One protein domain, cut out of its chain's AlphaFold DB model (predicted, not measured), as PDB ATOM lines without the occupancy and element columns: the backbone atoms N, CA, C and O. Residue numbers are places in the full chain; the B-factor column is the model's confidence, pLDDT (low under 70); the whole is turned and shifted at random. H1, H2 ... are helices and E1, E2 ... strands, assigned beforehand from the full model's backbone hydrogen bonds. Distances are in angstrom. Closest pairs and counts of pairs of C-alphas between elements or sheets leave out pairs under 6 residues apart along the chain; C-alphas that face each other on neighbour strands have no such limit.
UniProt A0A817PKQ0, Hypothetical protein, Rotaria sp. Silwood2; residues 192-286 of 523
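This is residues 192 to 286 of the 523 residues of the protein "Hypothetical protein" of Rotaria sp. Silwood2 (UniProt A0A817PKQ0). A very small parallel sheet, E1 beside E2, has short helices packed on E1, with H2 on one side of it and H4 on the other, while E2 lies toward the outside of the body. H1 and H5 lie farther out, and a long stretch without named elements, residues 268 to 286, runs from H5 past the body and trails off to Ser 286. The 95 printed residues include five named helices and two named strands, in the order H1 E1 H2 H3 E2 H4 H5, and the class is mostly helix. The whole is compact, with a radius of gyration of the C-alphas of 12.8 A and spans of 35 by 34 by 25 A.

E1 is residues 209 to 212, 10.2 A from first to last C-alpha, and E2 is residues 233 to 236, 9.2 A. C-alpha 209 stands at (108.203, 249.293, 200.520). H2 is residues 216 to 224, 12.2 A, H3 is residues 229 to 232, 5.9 A, and H4 is residues 239 to 247, 12.2 A. H1, residues 194 to 203, is 14.2 A long and begins with C-alpha 194 at (111.262, 254.143, 189.066). H5, residues 258 to 267, is 14.5 A long and ends with C-alpha 267 at (120.887, 266.714, 208.196).

E1 and E2 are parallel neighbours, with 41 degrees between their directions. N 234 and O 209 are 2.8 A apart and N 236 and O 211 are 3.0 A apart, both within hydrogen-bond range. E1, H2 H3 and E2 form a strand-helix-strand unit, two parallel neighbour strands with helices between them along the chain, and its crossover is right-handed. Residues 209 to 210 of E1 also pair, parallel, with residues 253 to 254. The closest C-alphas of E1 and H2 are those of Val 211 and Glu 218, 6.3 A apart. Those of E1 and H4 are Gly 210 and Gly 242, 6.5 A. H2 and H3 only just touch, only at the corner by their link, with 3 pairs of C-alphas within 8 A, the closest being Arg 222 and Tyr 230 at 5.9 A. H1 and H3 only just touch, also with 3 pairs, the closest C-alphas being those of Val 198 and Leu 229, 6.6 A apart. H4 and H5 are near each other, with 6 pairs of C-alphas within 10 A. H1 and H5 are apart. In H1, H2, H4 and H5 every O i to N i+4 pair is within hydrogen-bond range; H3 is too short for such a pair.

The two C-alphas farthest apart are those of Pro 205 and Ser 286, 37.1 A. The printed part has no cut. No link is long; H4 to H5 is short, with 10 residues between them, and the others are tight. The mean pLDDT of the printed part is 82.4, and it is under 70 at residues 192 to 194, 268 to 273 and 277.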
ATOM      1  N   SER A 192     118.109 253.899 190.210       56.06
ATOM      2  CA  SER A 192     117.769 255.336 190.148       56.06
ATOM      3  C   SER A 192     116.496 255.650 189.352       56.06
ATOM      4  O   SER A 192     115.901 256.705 189.546       56.06
ATOM      5  N   ASN A 193     116.041 254.727 188.498       65.44
ATOM      6  CA  ASN A 193     114.791 254.879 187.757       65.44
ATOM      7  C   ASN A 193     113.654 254.106 188.423       65.44
ATOM      8  O   ASN A 193     113.805 252.937 188.791       65.44
ATOM      9  N   ILE A 194     112.471 254.716 188.459       68.50
ATOM     10  CA  ILE A 194     111.262 254.143 189.066       68.50
ATOM     11  C   ILE A 194     110.878 252.823 188.422       68.50
ATOM     12  O   ILE A 194     110.524 251.871 189.115       68.50
ATOM     13  N   GLN A 195     111.000 252.731 187.098       70.62
ATOM     14  CA  GLN A 195     110.747 251.487 186.380       70.62
ATOM     15  C   GLN A 195     111.689 250.370 186.853       70.62
ATOM     16  O   GLN A 195     111.258 249.234 187.035       70.62
ATOM     17  N   GLY A 196     112.946 250.712 187.157       71.50
ATOM     18  CA  GLY A 196     113.904 249.804 187.779       71.50
ATOM     19  C   GLY A 196     113.463 249.360 189.174       71.50
ATOM     20  O   GLY A 196     113.501 248.168 189.458       71.50
ATOM     21  N   ILE A 197     112.969 250.274 190.016       77.81
ATOM     22  CA  ILE A 197     112.432 249.946 191.352       77.81
ATOM     23  C   ILE A 197     111.231 248.996 191.231       77.81
ATOM     24  O   ILE A 197     111.165 247.971 191.911       77.81
ATOM     25  N   VAL A 198     110.296 249.295 190.328       80.62
ATOM     26  CA  VAL A 198     109.096 248.479 190.097       80.62
ATOM     27  C   VAL A 198     109.461 247.085 189.592       80.62
ATOM     28  O   VAL A 198     108.903 246.100 190.079       80.62
ATOM     29  N   ASP A 199     110.401 246.977 188.653       79.06
ATOM     30  CA  ASP A 199     110.817 245.692 188.087       79.06
ATOM     31  C   ASP A 199     111.662 244.869 189.073       79.06
ATOM     32  O   ASP A 199     111.485 243.649 189.163       79.06
ATOM     33  N   VAL A 200     112.502 245.516 189.889       78.38
ATOM     34  CA  VAL A 200     113.212 244.865 191.002       78.38
ATOM     35  C   VAL A 200     112.211 244.311 192.009       78.38
ATOM     36  O   VAL A 200     112.284 243.131 192.348       78.38
ATOM     37  N   CYS A 201     111.229 245.105 192.437       80.19
ATOM     38  CA  CYS A 201     110.238 244.662 193.419       80.19
ATOM     39  C   CYS A 201     109.233 243.648 192.865       80.19
ATOM     40  O   CYS A 201     108.700 242.839 193.621       80.19
ATOM     41  N   ARG A 202     109.008 243.629 191.546       79.94
ATOM     42  CA  ARG A 202     108.224 242.583 190.878       79.94
ATOM     43  C   ARG A 202     108.951 241.235 190.894       79.94
ATOM     44  O   ARG A 202     108.310 240.209 191.110       79.94
ATOM     45  N   ASN A 203     110.264 241.236 190.663       79.06
ATOM     46  CA  ASN A 203     111.061 240.011 190.547       79.06
ATOM     47  C   ASN A 203     111.631 239.530 191.890       79.06
ATOM     48  O   ASN A 203     111.956 238.351 192.035       79.06
ATOM     49  N   MET A 204     111.746 240.419 192.881       75.06
ATOM     50  CA  MET A 204     112.293 240.117 194.198       75.06
ATOM     51  C   MET A 204     111.173 239.971 195.243       75.06
ATOM     52  O   MET A 204     110.614 240.973 195.685       75.06
ATOM     53  N   PRO A 205     110.887 238.751 195.742       71.25
ATOM     54  CA  PRO A 205     109.812 238.525 196.714       71.25
ATOM     55  C   PRO A 205     110.081 239.147 198.095       71.25
ATOM     56  O   PRO A 205     109.171 239.225 198.911       71.25
ATOM     57  N   ARG A 206     111.320 239.578 198.367       79.25
ATOM     58  CA  ARG A 206     111.724 240.261 199.607       79.25
ATOM     59  C   ARG A 206     111.738 241.789 199.502       79.25
ATOM     60  O   ARG A 206     112.106 242.424 200.480       79.25
ATOM     61  N   CYS A 207     111.365 242.380 198.362       84.94
ATOM     62  CA  CYS A 207     111.258 243.837 198.293       84.94
ATOM     63  C   CYS A 207     110.073 244.308 199.146       84.94
ATOM     64  O   CYS A 207     108.917 244.011 198.831       84.94
ATOM     65  N   THR A 208     110.387 245.058 200.200       88.19
ATOM     66  CA  THR A 208     109.446 245.715 201.111       88.19
ATOM     67  C   THR A 208     109.504 247.226 200.909       88.19
ATOM     68  O   THR A 208     110.587 247.822 200.874       88.19
ATOM     69  N   VAL A 209     108.335 247.849 200.760       90.38
ATOM     70  CA  VAL A 209     108.203 249.293 200.520       90.38
ATOM     71  C   VAL A 209     107.589 249.954 201.750       90.38
ATOM     72  O   VAL A 209     106.454 249.662 202.112       90.38
ATOM     73  N   GLY A 210     108.333 250.839 202.403       92.25
ATOM     74  CA  GLY A 210     107.864 251.651 203.517       92.25
ATOM     75  C   GLY A 210     106.997 252.808 203.032       92.25
ATOM     76  O   GLY A 210     107.427 253.581 202.175       92.25
ATOM     77  N   VAL A 211     105.793 252.933 203.591       93.38
ATOM     78  CA  VAL A 211     104.870 254.053 203.331       93.38
ATOM     79  C   VAL A 211     104.186 254.447 204.637       93.38
ATOM     80  O   VAL A 211     103.843 253.583 205.449       93.38
ATOM     81  N   VAL A 212     103.976 255.744 204.854       93.19
ATOM     82  CA  VAL A 212     103.205 256.232 206.006       93.19
ATOM     83  C   VAL A 212     101.711 256.048 205.731       93.19
ATOM     84  O   VAL A 212     101.214 256.456 204.681       93.19
ATOM     85  N   ALA A 213     100.992 255.420 206.663       90.00
ATOM     86  CA  ALA A 213      99.575 255.100 206.489       90.00
ATOM     87  C   ALA A 213      98.694 256.361 206.377       90.00
ATOM     88  O   ALA A 213      98.959 257.376 207.023       90.00
ATOM     89  N   ASN A 214      97.602 256.263 205.615       89.69
ATOM     90  CA  ASN A 214      96.609 257.319 205.382       89.69
ATOM     91  C   ASN A 214      97.184 258.604 204.757       89.69
ATOM     92  O   ASN A 214      96.686 259.701 205.010       89.69
ATOM     93  N   THR A 215      98.223 258.475 203.932       91.00
ATOM     94  CA  THR A 215      98.842 259.599 203.216       91.00
ATOM     95  C   THR A 215      98.460 259.625 201.737       91.00
ATOM     96  O   THR A 215      97.948 258.649 201.179       91.00
ATOM     97  N   SER A 216      98.727 260.758 201.081       89.31
ATOM     98  CA  SER A 216      98.622 260.894 199.620       89.31
ATOM     99  C   SER A 216      99.448 259.849 198.879       89.31
ATOM    100  O   SER A 216      99.019 259.356 197.837       89.31
ATOM    101  N   ASP A 217     100.600 259.493 199.434       89.56
ATOM    102  CA  ASP A 217     101.578 258.607 198.813       89.56
ATOM    103  C   ASP A 217     101.059 257.170 198.805       89.56
ATOM    104  O   ASP A 217     101.133 256.479 197.785       89.56
ATOM    105  N   GLU A 218     100.429 256.745 199.906       91.38
ATOM    106  CA  GLU A 218      99.719 255.470 199.969       91.38
ATOM    107  C   GLU A 218      98.604 255.412 198.920       91.38
ATOM    108  O   GLU A 218      98.520 254.447 198.155       91.38
ATOM    109  N   GLU A 219      97.765 256.449 198.846       91.12
ATOM    110  CA  GLU A 219      96.651 256.486 197.898       91.12
ATOM    111  C   GLU A 219      97.141 256.484 196.445       91.12
ATOM    112  O   GLU A 219      96.553 255.818 195.584       91.12
ATOM    113  N   TYR A 220      98.239 257.184 196.167       90.38
ATOM    114  CA  TYR A 220      98.868 257.209 194.854       90.38
ATOM    115  C   TYR A 220      99.380 255.818 194.456       90.38
ATOM    116  O   TYR A 220      99.031 255.307 193.384       90.38
ATOM    117  N   LEU A 221     100.124 255.148 195.340       90.56
ATOM    118  CA  LEU A 221     100.597 253.780 195.111       90.56
ATOM    119  C   LEU A 221      99.436 252.795 194.961       90.56
ATOM    120  O   LEU A 221      99.483 251.912 194.099       90.56
ATOM    121  N   ARG A 222      98.365 252.971 195.740       90.88
ATOM    122  CA  ARG A 222      97.155 252.146 195.666       90.88
ATOM    123  C   ARG A 222      96.451 252.271 194.318       90.88
ATOM    124  O   ARG A 222      95.920 251.276 193.820       90.88
ATOM    125  N   ARG A 223      96.435 253.469 193.726       90.31
ATOM    126  CA  ARG A 223      95.791 253.733 192.429       90.31
ATOM    127  C   ARG A 223      96.633 253.273 191.244       90.31
ATOM    128  O   ARG A 223      96.092 252.620 190.357       90.31
ATOM    129  N   PHE A 224      97.926 253.594 191.228       87.62
ATOM    130  CA  PHE A 224      98.776 253.398 190.045       87.62
ATOM    131  C   PHE A 224      99.656 252.140 190.109       87.62
ATOM    132  O   PHE A 224      99.897 251.512 189.080       87.62
ATOM    133  N   TYR A 225     100.074 251.713 191.304       87.75
ATOM    134  CA  TYR A 225     101.023 250.605 191.514       87.75
ATOM    135  C   TYR A 225     100.446 249.464 192.368       87.75
ATOM    136  O   TYR A 225     101.177 248.728 193.039       87.75
ATOM    137  N   ARG A 226      99.120 249.270 192.300       85.75
ATOM    138  CA  ARG A 226      98.372 248.283 193.097       85.75
ATOM    139  C   ARG A 226      98.925 246.857 193.007       85.75
ATOM    140  O   ARG A 226      98.967 246.135 193.996       85.75
ATOM    141  N   ASN A 227      99.335 246.457 191.804       81.69
ATOM    142  CA  ASN A 227      99.741 245.084 191.495       81.69
ATOM    143  C   ASN A 227     101.251 244.842 191.657       81.69
ATOM    144  O   ASN A 227     101.704 243.719 191.441       81.69
ATOM    145  N   THR A 228     102.030 245.875 191.986       83.56
ATOM    146  CA  THR A 228     103.489 245.792 192.130       83.56
ATOM    147  C   THR A 228     103.909 246.237 193.525       83.56
ATOM    148  O   THR A 228     103.981 245.407 194.426       83.56
ATOM    149  N   LEU A 229     104.132 247.537 193.722       84.44
ATOM    150  CA  LEU A 229     104.673 248.099 194.960       84.44
ATOM    151  C   LEU A 229     103.675 247.994 196.120       84.44
ATOM    152  O   LEU A 229     104.071 247.664 197.234       84.44
ATOM    153  N   TYR A 230     102.377 248.194 195.853       85.31
ATOM    154  CA  TYR A 230     101.355 248.220 196.907       85.31
ATOM    155  C   TYR A 230     101.178 246.873 197.624       85.31
ATOM    156  O   TYR A 230     100.789 246.827 198.788       85.31
ATOM    157  N   ARG A 231     101.480 245.755 196.949       83.12
ATOM    158  CA  ARG A 231     101.313 244.407 197.512       83.12
ATOM    159  C   ARG A 231     102.240 244.145 198.703       83.12
ATOM    160  O   ARG A 231     101.867 243.385 199.591       83.12
ATOM    161  N   ASN A 232     103.414 244.773 198.711       85.00
ATOM    162  CA  ASN A 232     104.467 244.547 199.700       85.00
ATOM    163  C   ASN A 232     104.736 245.809 200.537       85.00
ATOM    164  O   ASN A 232     105.888 246.102 200.872       85.00
ATOM    165  N   ILE A 233     103.686 246.577 200.847       89.88
ATOM    166  CA  ILE A 233     103.820 247.749 201.712       89.88
ATOM    167  C   ILE A 233     104.008 247.318 203.163       89.88
ATOM    168  O   ILE A 233     103.257 246.501 203.698       89.88
ATOM    169  N   GLN A 234     104.988 247.939 203.804       91.12
ATOM    170  CA  GLN A 234     105.138 247.965 205.244       91.12
ATOM    171  C   GLN A 234     104.740 249.353 205.741       91.12
ATOM    172  O   GLN A 234     105.367 250.353 205.395       91.12
ATOM    173  N   TYR A 235     103.680 249.413 206.545       93.06
ATOM    174  CA  TYR A 235     103.229 250.674 207.118       93.06
ATOM    175  C   TYR A 235     104.201 251.160 208.183       93.06
ATOM    176  O   TYR A 235     104.601 250.406 209.073       93.06
ATOM    177  N   VAL A 236     104.547 252.437 208.086       92.12
ATOM    178  CA  VAL A 236     105.435 253.127 209.017       92.12
ATOM    179  C   VAL A 236     104.642 254.213 209.749       92.12
ATOM    180  O   VAL A 236     103.800 254.882 209.151       92.12
ATOM    181  N   SER A 237     104.900 254.390 211.046       89.06
ATOM    182  CA  SER A 237     104.273 255.413 211.899       89.06
ATOM    183  C   SER A 237     104.714 256.840 211.568       89.06
ATOM    184  O   SER A 237     103.892 257.752 211.571       89.06
ATOM    185  N   SER A 238     106.002 257.042 211.288       89.94
ATOM    186  CA  SER A 238     106.600 258.344 210.981       89.94
ATOM    187  C   SER A 238     107.745 258.191 209.983       89.94
ATOM    188  O   SER A 238     108.404 257.156 209.944       89.94
ATOM    189  N   TYR A 239     108.040 259.233 209.206       88.06
ATOM    190  CA  TYR A 239     109.182 259.224 208.287       88.06
ATOM    191  C   TYR A 239     110.524 259.008 209.003       88.06
ATOM    192  O   TYR A 239     111.400 258.362 208.439       88.06
ATOM    193  N   GLY A 240     110.665 259.470 210.253       87.56
ATOM    194  CA  GLY A 240     111.852 259.196 211.076       87.56
ATOM    195  C   GLY A 240     112.032 257.699 211.351       87.56
ATOM    196  O   GLY A 240     113.077 257.137 211.038       87.56
ATOM    197  N   ASP A 241     110.970 257.031 211.813       90.00
ATOM    198  CA  ASP A 241     110.972 255.577 212.020       90.00
ATOM    199  C   ASP A 241     111.227 254.834 210.698       90.00
ATOM    200  O   ASP A 241     111.917 253.819 210.661       90.00
ATOM    201  N   GLY A 242     110.704 255.360 209.586       89.81
ATOM    202  CA  GLY A 242     110.921 254.813 208.247       89.81
ATOM    203  C   GLY A 242     112.385 254.853 207.836       89.81
ATOM    204  O   GLY A 242     112.894 253.880 207.287       89.81
ATOM    205  N   ILE A 243     113.082 255.943 208.148       88.50
ATOM    206  CA  ILE A 243     114.521 256.081 207.905       88.50
ATOM    207  C   ILE A 243     115.315 255.084 208.762       88.50
ATOM    208  O   ILE A 243     116.251 254.457 208.260       88.50
ATOM    209  N   ASP A 244     114.925 254.863 210.018       88.25
ATOM    210  CA  ASP A 244     115.571 253.872 210.889       88.25
ATOM    211  C   ASP A 244     115.317 252.422 210.421       88.25
ATOM    212  O   ASP A 244     116.221 251.575 210.443       88.25
ATOM    213  N   LEU A 245     114.114 252.131 209.916       89.44
ATOM    214  CA  LEU A 245     113.780 250.850 209.281       89.44
ATOM    215  C   LEU A 245     114.550 250.635 207.970       89.44
ATOM    216  O   LEU A 245     114.970 249.513 207.674       89.44
ATOM    217  N   LEU A 246     114.763 251.704 207.197       88.31
ATOM    218  CA  LEU A 246     115.577 251.676 205.981       88.31
ATOM    219  C   LEU A 246     117.043 251.400 206.334       88.31
ATOM    220  O   LEU A 246     117.694 250.565 205.708       88.31
ATOM    221  N   ARG A 247     117.547 252.023 207.406       84.62
ATOM    222  CA  ARG A 247     118.910 251.813 207.916       84.62
ATOM    223  C   ARG A 247     119.137 250.379 208.394       84.62
ATOM    224  O   ARG A 247     120.191 249.798 208.142       84.62
ATOM    225  N   SER A 248     118.150 249.791 209.059       86.56
ATOM    226  CA  SER A 248     118.202 248.399 209.527       86.56
ATOM    227  C   SER A 248     117.948 247.363 208.422       86.56
ATOM    228  O   SER A 248     117.957 246.169 208.712       86.56
ATOM    229  N   HIS A 249     117.784 247.795 207.162       85.75
ATOM    230  CA  HIS A 249     117.524 246.941 205.994       85.75
ATOM    231  C   HIS A 249     116.255 246.078 206.141       85.75
ATOM    232  O   HIS A 249     116.129 245.026 205.513       85.75
ATOM    233  N   ILE A 250     115.311 246.518 206.981       88.25
ATOM    234  CA  ILE A 250     114.003 245.872 207.153       88.25
ATOM    235  C   ILE A 250     113.092 246.257 205.983       88.25
ATOM    236  O   ILE A 250     112.405 245.404 205.415       88.25
ATOM    237  N   ILE A 251     113.131 247.537 205.601       89.44
ATOM    238  CA  ILE A 251     112.526 248.031 204.363       89.44
ATOM    239  C   ILE A 251     113.592 248.222 203.287       89.44
ATOM    240  O   ILE A 251     114.718 248.615 203.581       89.44
ATOM    241  N   THR A 252     113.236 247.926 202.036       87.88
ATOM    242  CA  THR A 252     114.140 248.093 200.884       87.88
ATOM    243  C   THR A 252     114.049 249.504 200.310       87.88
ATOM    244  O   THR A 252     115.062 250.104 199.965       87.88
ATOM    245  N   TYR A 253     112.831 250.042 200.229       88.69
ATOM    246  CA  TYR A 253     112.560 251.384 199.718       88.69
ATOM    247  C   TYR A 253     111.634 252.119 200.677       88.69
ATOM    248  O   TYR A 253     110.720 251.511 201.226       88.69
ATOM    249  N   LEU A 254     111.843 253.421 200.850       89.88
ATOM    250  CA  LEU A 254     110.941 254.311 201.577       89.88
ATOM    251  C   LEU A 254     110.381 255.328 200.585       89.88
ATOM    252  O   LEU A 254     111.152 255.993 199.892       89.88
ATOM    253  N   ILE A 255     109.058 255.439 200.512       90.12
ATOM    254  CA  ILE A 255     108.390 256.441 199.676       90.12
ATOM    255  C   ILE A 255     108.153 257.689 200.522       90.12
ATOM    256  O   ILE A 255     107.639 257.597 201.637       90.12
ATOM    257  N   MET A 256     108.591 258.834 200.008       88.12
ATOM    258  CA  MET A 256     108.529 260.129 200.679       88.12
ATOM    259  C   MET A 256     108.661 261.257 199.648       88.12
ATOM    260  O   MET A 256     109.294 261.076 198.603       88.12
ATOM    261  N   ASP A 257     108.128 262.435 199.975       88.19
ATOM    262  CA  ASP A 257     108.318 263.662 199.201       88.19
ATOM    263  C   ASP A 257     109.801 264.001 198.979       88.19
ATOM    264  O   ASP A 257     110.625 263.971 199.897       88.19
ATOM    265  N   HIS A 258     110.138 264.420 197.757       83.88
ATOM    266  CA  HIS A 258     111.517 264.709 197.353       83.88
ATOM    267  C   HIS A 258     112.180 265.815 198.200       83.88
ATOM    268  O   HIS A 258     113.348 265.707 198.577       83.88
ATOM    269  N   SER A 259     111.450 266.886 198.531       81.94
ATOM    270  CA  SER A 259     111.957 267.976 199.382       81.94
ATOM    271  C   SER A 259     112.277 267.492 200.797       81.94
ATOM    272  O   SER A 259     113.314 267.849 201.356       81.94
ATOM    273  N   MET A 260     111.418 266.638 201.354       83.75
ATOM    274  CA  MET A 260     111.582 266.060 202.682       83.75
ATOM    275  C   MET A 260     112.731 265.047 202.708       83.75
ATOM    276  O   MET A 260     113.562 265.087 203.614       83.75
ATOM    277  N   ALA A 261     112.862 264.222 201.669       82.94
ATOM    278  CA  ALA A 261     114.012 263.341 201.484       82.94
ATOM    279  C   ALA A 261     115.329 264.122 201.442       82.94
ATOM    280  O   ALA A 261     116.277 263.784 202.152       82.94
ATOM    281  N   ARG A 262     115.373 265.213 200.667       79.25
ATOM    282  CA  ARG A 262     116.553 266.079 200.576       79.25
ATOM    283  C   ARG A 262     116.880 266.736 201.914       79.25
ATOM    284  O   ARG A 262     118.050 266.814 202.269       79.25
ATOM    285  N   TYR A 263     115.866 267.150 202.667       80.88
ATOM    286  CA  TYR A 263     116.032 267.690 204.014       80.88
ATOM    287  C   TYR A 263     116.639 266.675 204.998       80.88
ATOM    288  O   TYR A 263     117.519 267.030 205.781       80.88
ATOM    289  N   TYR A 264     116.217 265.407 204.957       79.44
ATOM    290  CA  TYR A 264     116.833 264.372 205.793       79.44
ATOM    291  C   TYR A 264     118.268 264.067 205.354       79.44
ATOM    292  O   TYR A 264     119.144 263.970 206.209       79.44
ATOM    293  N   LEU A 265     118.552 264.015 204.046       76.31
ATOM    294  CA  LEU A 265     119.919 263.815 203.546       76.31
ATOM    295  C   LEU A 265     120.893 264.935 203.936       76.31
ATOM    296  O   LEU A 265     122.080 264.674 204.119       76.31
ATOM    297  N   THR A 266     120.431 266.185 204.023       71.44
ATOM    298  CA  THR A 266     121.305 267.308 204.400       71.44
ATOM    299  C   THR A 266     121.604 267.345 205.897       71.44
ATOM    300  O   THR A 266     122.621 267.920 206.289       71.44
ATOM    301  N   ARG A 267     120.751 266.735 206.731       70.94
ATOM    302  CA  ARG A 267     120.887 266.714 208.196       70.94
ATOM    303  C   ARG A 267     121.508 265.435 208.747       70.94
ATOM    304  O   ARG A 267     122.222 265.511 209.746       70.94
ATOM    305  N   ASP A 268     121.251 264.286 208.130       62.66
ATOM    306  CA  ASP A 268     121.802 263.018 208.597       62.66
ATOM    307  C   ASP A 268     123.267 262.850 208.182       62.66
ATOM    308  O   ASP A 268     123.649 262.948 207.019       62.66
ATOM    309  N   VAL A 269     124.105 262.531 209.170       52.56
ATOM    310  CA  VAL A 269     125.563 262.355 209.032       52.56
ATOM    311  C   VAL A 269     125.923 261.046 208.300       52.56
ATOM    312  O   VAL A 269     127.090 260.788 208.003       52.56
ATOM    313  N   PHE A 270     124.939 260.199 207.979       54.12
ATOM    314  CA  PHE A 270     125.169 258.845 207.474       54.12
ATOM    315  C   PHE A 270     124.750 258.674 206.006       54.12
ATOM    316  O   PHE A 270     123.586 258.499 205.660       54.12
ATOM    317  N   LYS A 271     125.782 258.642 205.157       58.16
ATOM    318  CA  LYS A 271     125.863 258.569 203.682       58.16
ATOM    319  C   LYS A 271     125.221 257.341 202.991       58.16
ATOM    320  O   LYS A 271     125.481 257.090 201.817       58.16
ATOM    321  N   LEU A 272     124.430 256.531 203.694       59.88
ATOM    322  CA  LEU A 272     123.980 255.214 203.205       59.88
ATOM    323  C   LEU A 272     122.638 255.240 202.460       59.88
ATOM    324  O   LEU A 272     122.277 254.246 201.836       59.88
ATOM    325  N   ILE A 273     121.914 256.359 202.502       68.88
ATOM    326  CA  ILE A 273     120.612 256.510 201.848       68.88
ATOM    327  C   ILE A 273     120.796 257.350 200.585       68.88
ATOM    328  O   ILE A 273     121.471 258.380 200.601       68.88
ATOM    329  N   ARG A 274     120.208 256.897 199.476       72.38
ATOM    330  CA  ARG A 274     120.195 257.613 198.197       72.38
ATOM    331  C   ARG A 274     118.763 257.954 197.820       72.38
ATOM    332  O   ARG A 274     117.856 257.164 198.064       72.38
ATOM    333  N   ILE A 275     118.590 259.125 197.221       76.50
ATOM    334  CA  ILE A 275     117.334 259.516 196.579       76.50
ATOM    335  C   ILE A 275     117.359 258.970 195.147       76.50
ATOM    336  O   ILE A 275     118.414 258.938 194.518       76.50
ATOM    337  N   SER A 276     116.208 258.494 194.677       74.38
ATOM    338  CA  SER A 276     115.983 258.114 193.278       74.38
ATOM    339  C   SER A 276     116.101 259.351 192.386       74.38
ATOM    340  O   SER A 276     115.560 260.395 192.740       74.38
ATOM    341  N   ASP A 277     116.772 259.248 191.239       68.50
ATOM    342  CA  ASP A 277     116.908 260.386 190.317       68.50
ATOM    343  C   ASP A 277     115.581 260.709 189.609       68.50
ATOM    344  O   ASP A 277     115.350 261.847 189.198       68.50
ATOM    345  N   ASP A 278     114.695 259.713 189.486       79.69
ATOM    346  CA  ASP A 278     113.362 259.859 188.903       79.69
ATOM    347  C   ASP A 278     112.262 259.977 189.977       79.69
ATOM    348  O   ASP A 278     112.303 259.296 191.011       79.69
ATOM    349  N   ASN A 279     111.252 260.815 189.701       81.50
ATOM    350  CA  ASN A 279     110.140 261.145 190.602       81.50
ATOM    351  C   ASN A 279     108.831 260.490 190.132       81.50
ATOM    352  O   ASN A 279     108.469 260.582 188.964       81.50
ATOM    353  N   PHE A 280     108.069 259.872 191.048       79.31
ATOM    354  CA  PHE A 280     106.800 259.191 190.714       79.31
ATOM    355  C   PHE A 280     105.761 260.129 190.095       79.31
ATOM    356  O   PHE A 280     104.927 259.708 189.295       79.31
ATOM    357  N   GLY A 281     105.836 261.406 190.445       81.56
ATOM    358  CA  GLY A 281     105.059 262.473 189.849       81.56
ATOM    359  C   GLY A 281     105.528 263.821 190.374       81.56
ATOM    360  O   GLY A 281     106.271 263.908 191.353       81.56
ATOM    361  N   THR A 282     105.089 264.885 189.715       83.56
ATOM    362  CA  THR A 282     105.277 266.255 190.184       83.56
ATOM    363  C   THR A 282     104.018 266.704 190.909       83.56
ATOM    364  O   THR A 282     102.975 266.948 190.301       83.56
ATOM    365  N   PHE A 283     104.113 266.806 192.232       85.06
ATOM    366  CA  PHE A 283     103.026 267.292 193.075       85.06
ATOM    367  C   PHE A 283     103.384 268.658 193.648       85.06
ATOM    368  O   PHE A 283     104.515 268.898 194.065       85.06
ATOM    369  N   GLY A 284     102.410 269.567 193.636       85.44
ATOM    370  CA  GLY A 284     102.532 270.885 194.246       85.44
ATOM    371  C   GLY A 284     101.831 270.917 195.596       85.44
ATOM    372  O   GLY A 284     100.673 270.513 195.703       85.44
ATOM    373  N   LEU A 285     102.502 271.448 196.617       86.88
ATOM    374  CA  LEU A 285     101.857 271.782 197.885       86.88
ATOM    375  C   LEU A 285     100.911 272.967 197.673       86.88
ATOM    376  O   LEU A 285     101.254 273.935 196.997       86.88
ATOM    377  N   SER A 286      99.705 272.879 198.226       88.06
ATOM    378  CA  SER A 286      98.650 273.880 198.052       88.06
ATOM    379  C   SER A 286      97.918 274.128 199.364       88.06
ATOM    380  O   SER A 286      97.807 273.237 200.205       88.06
TER     381      SER A 286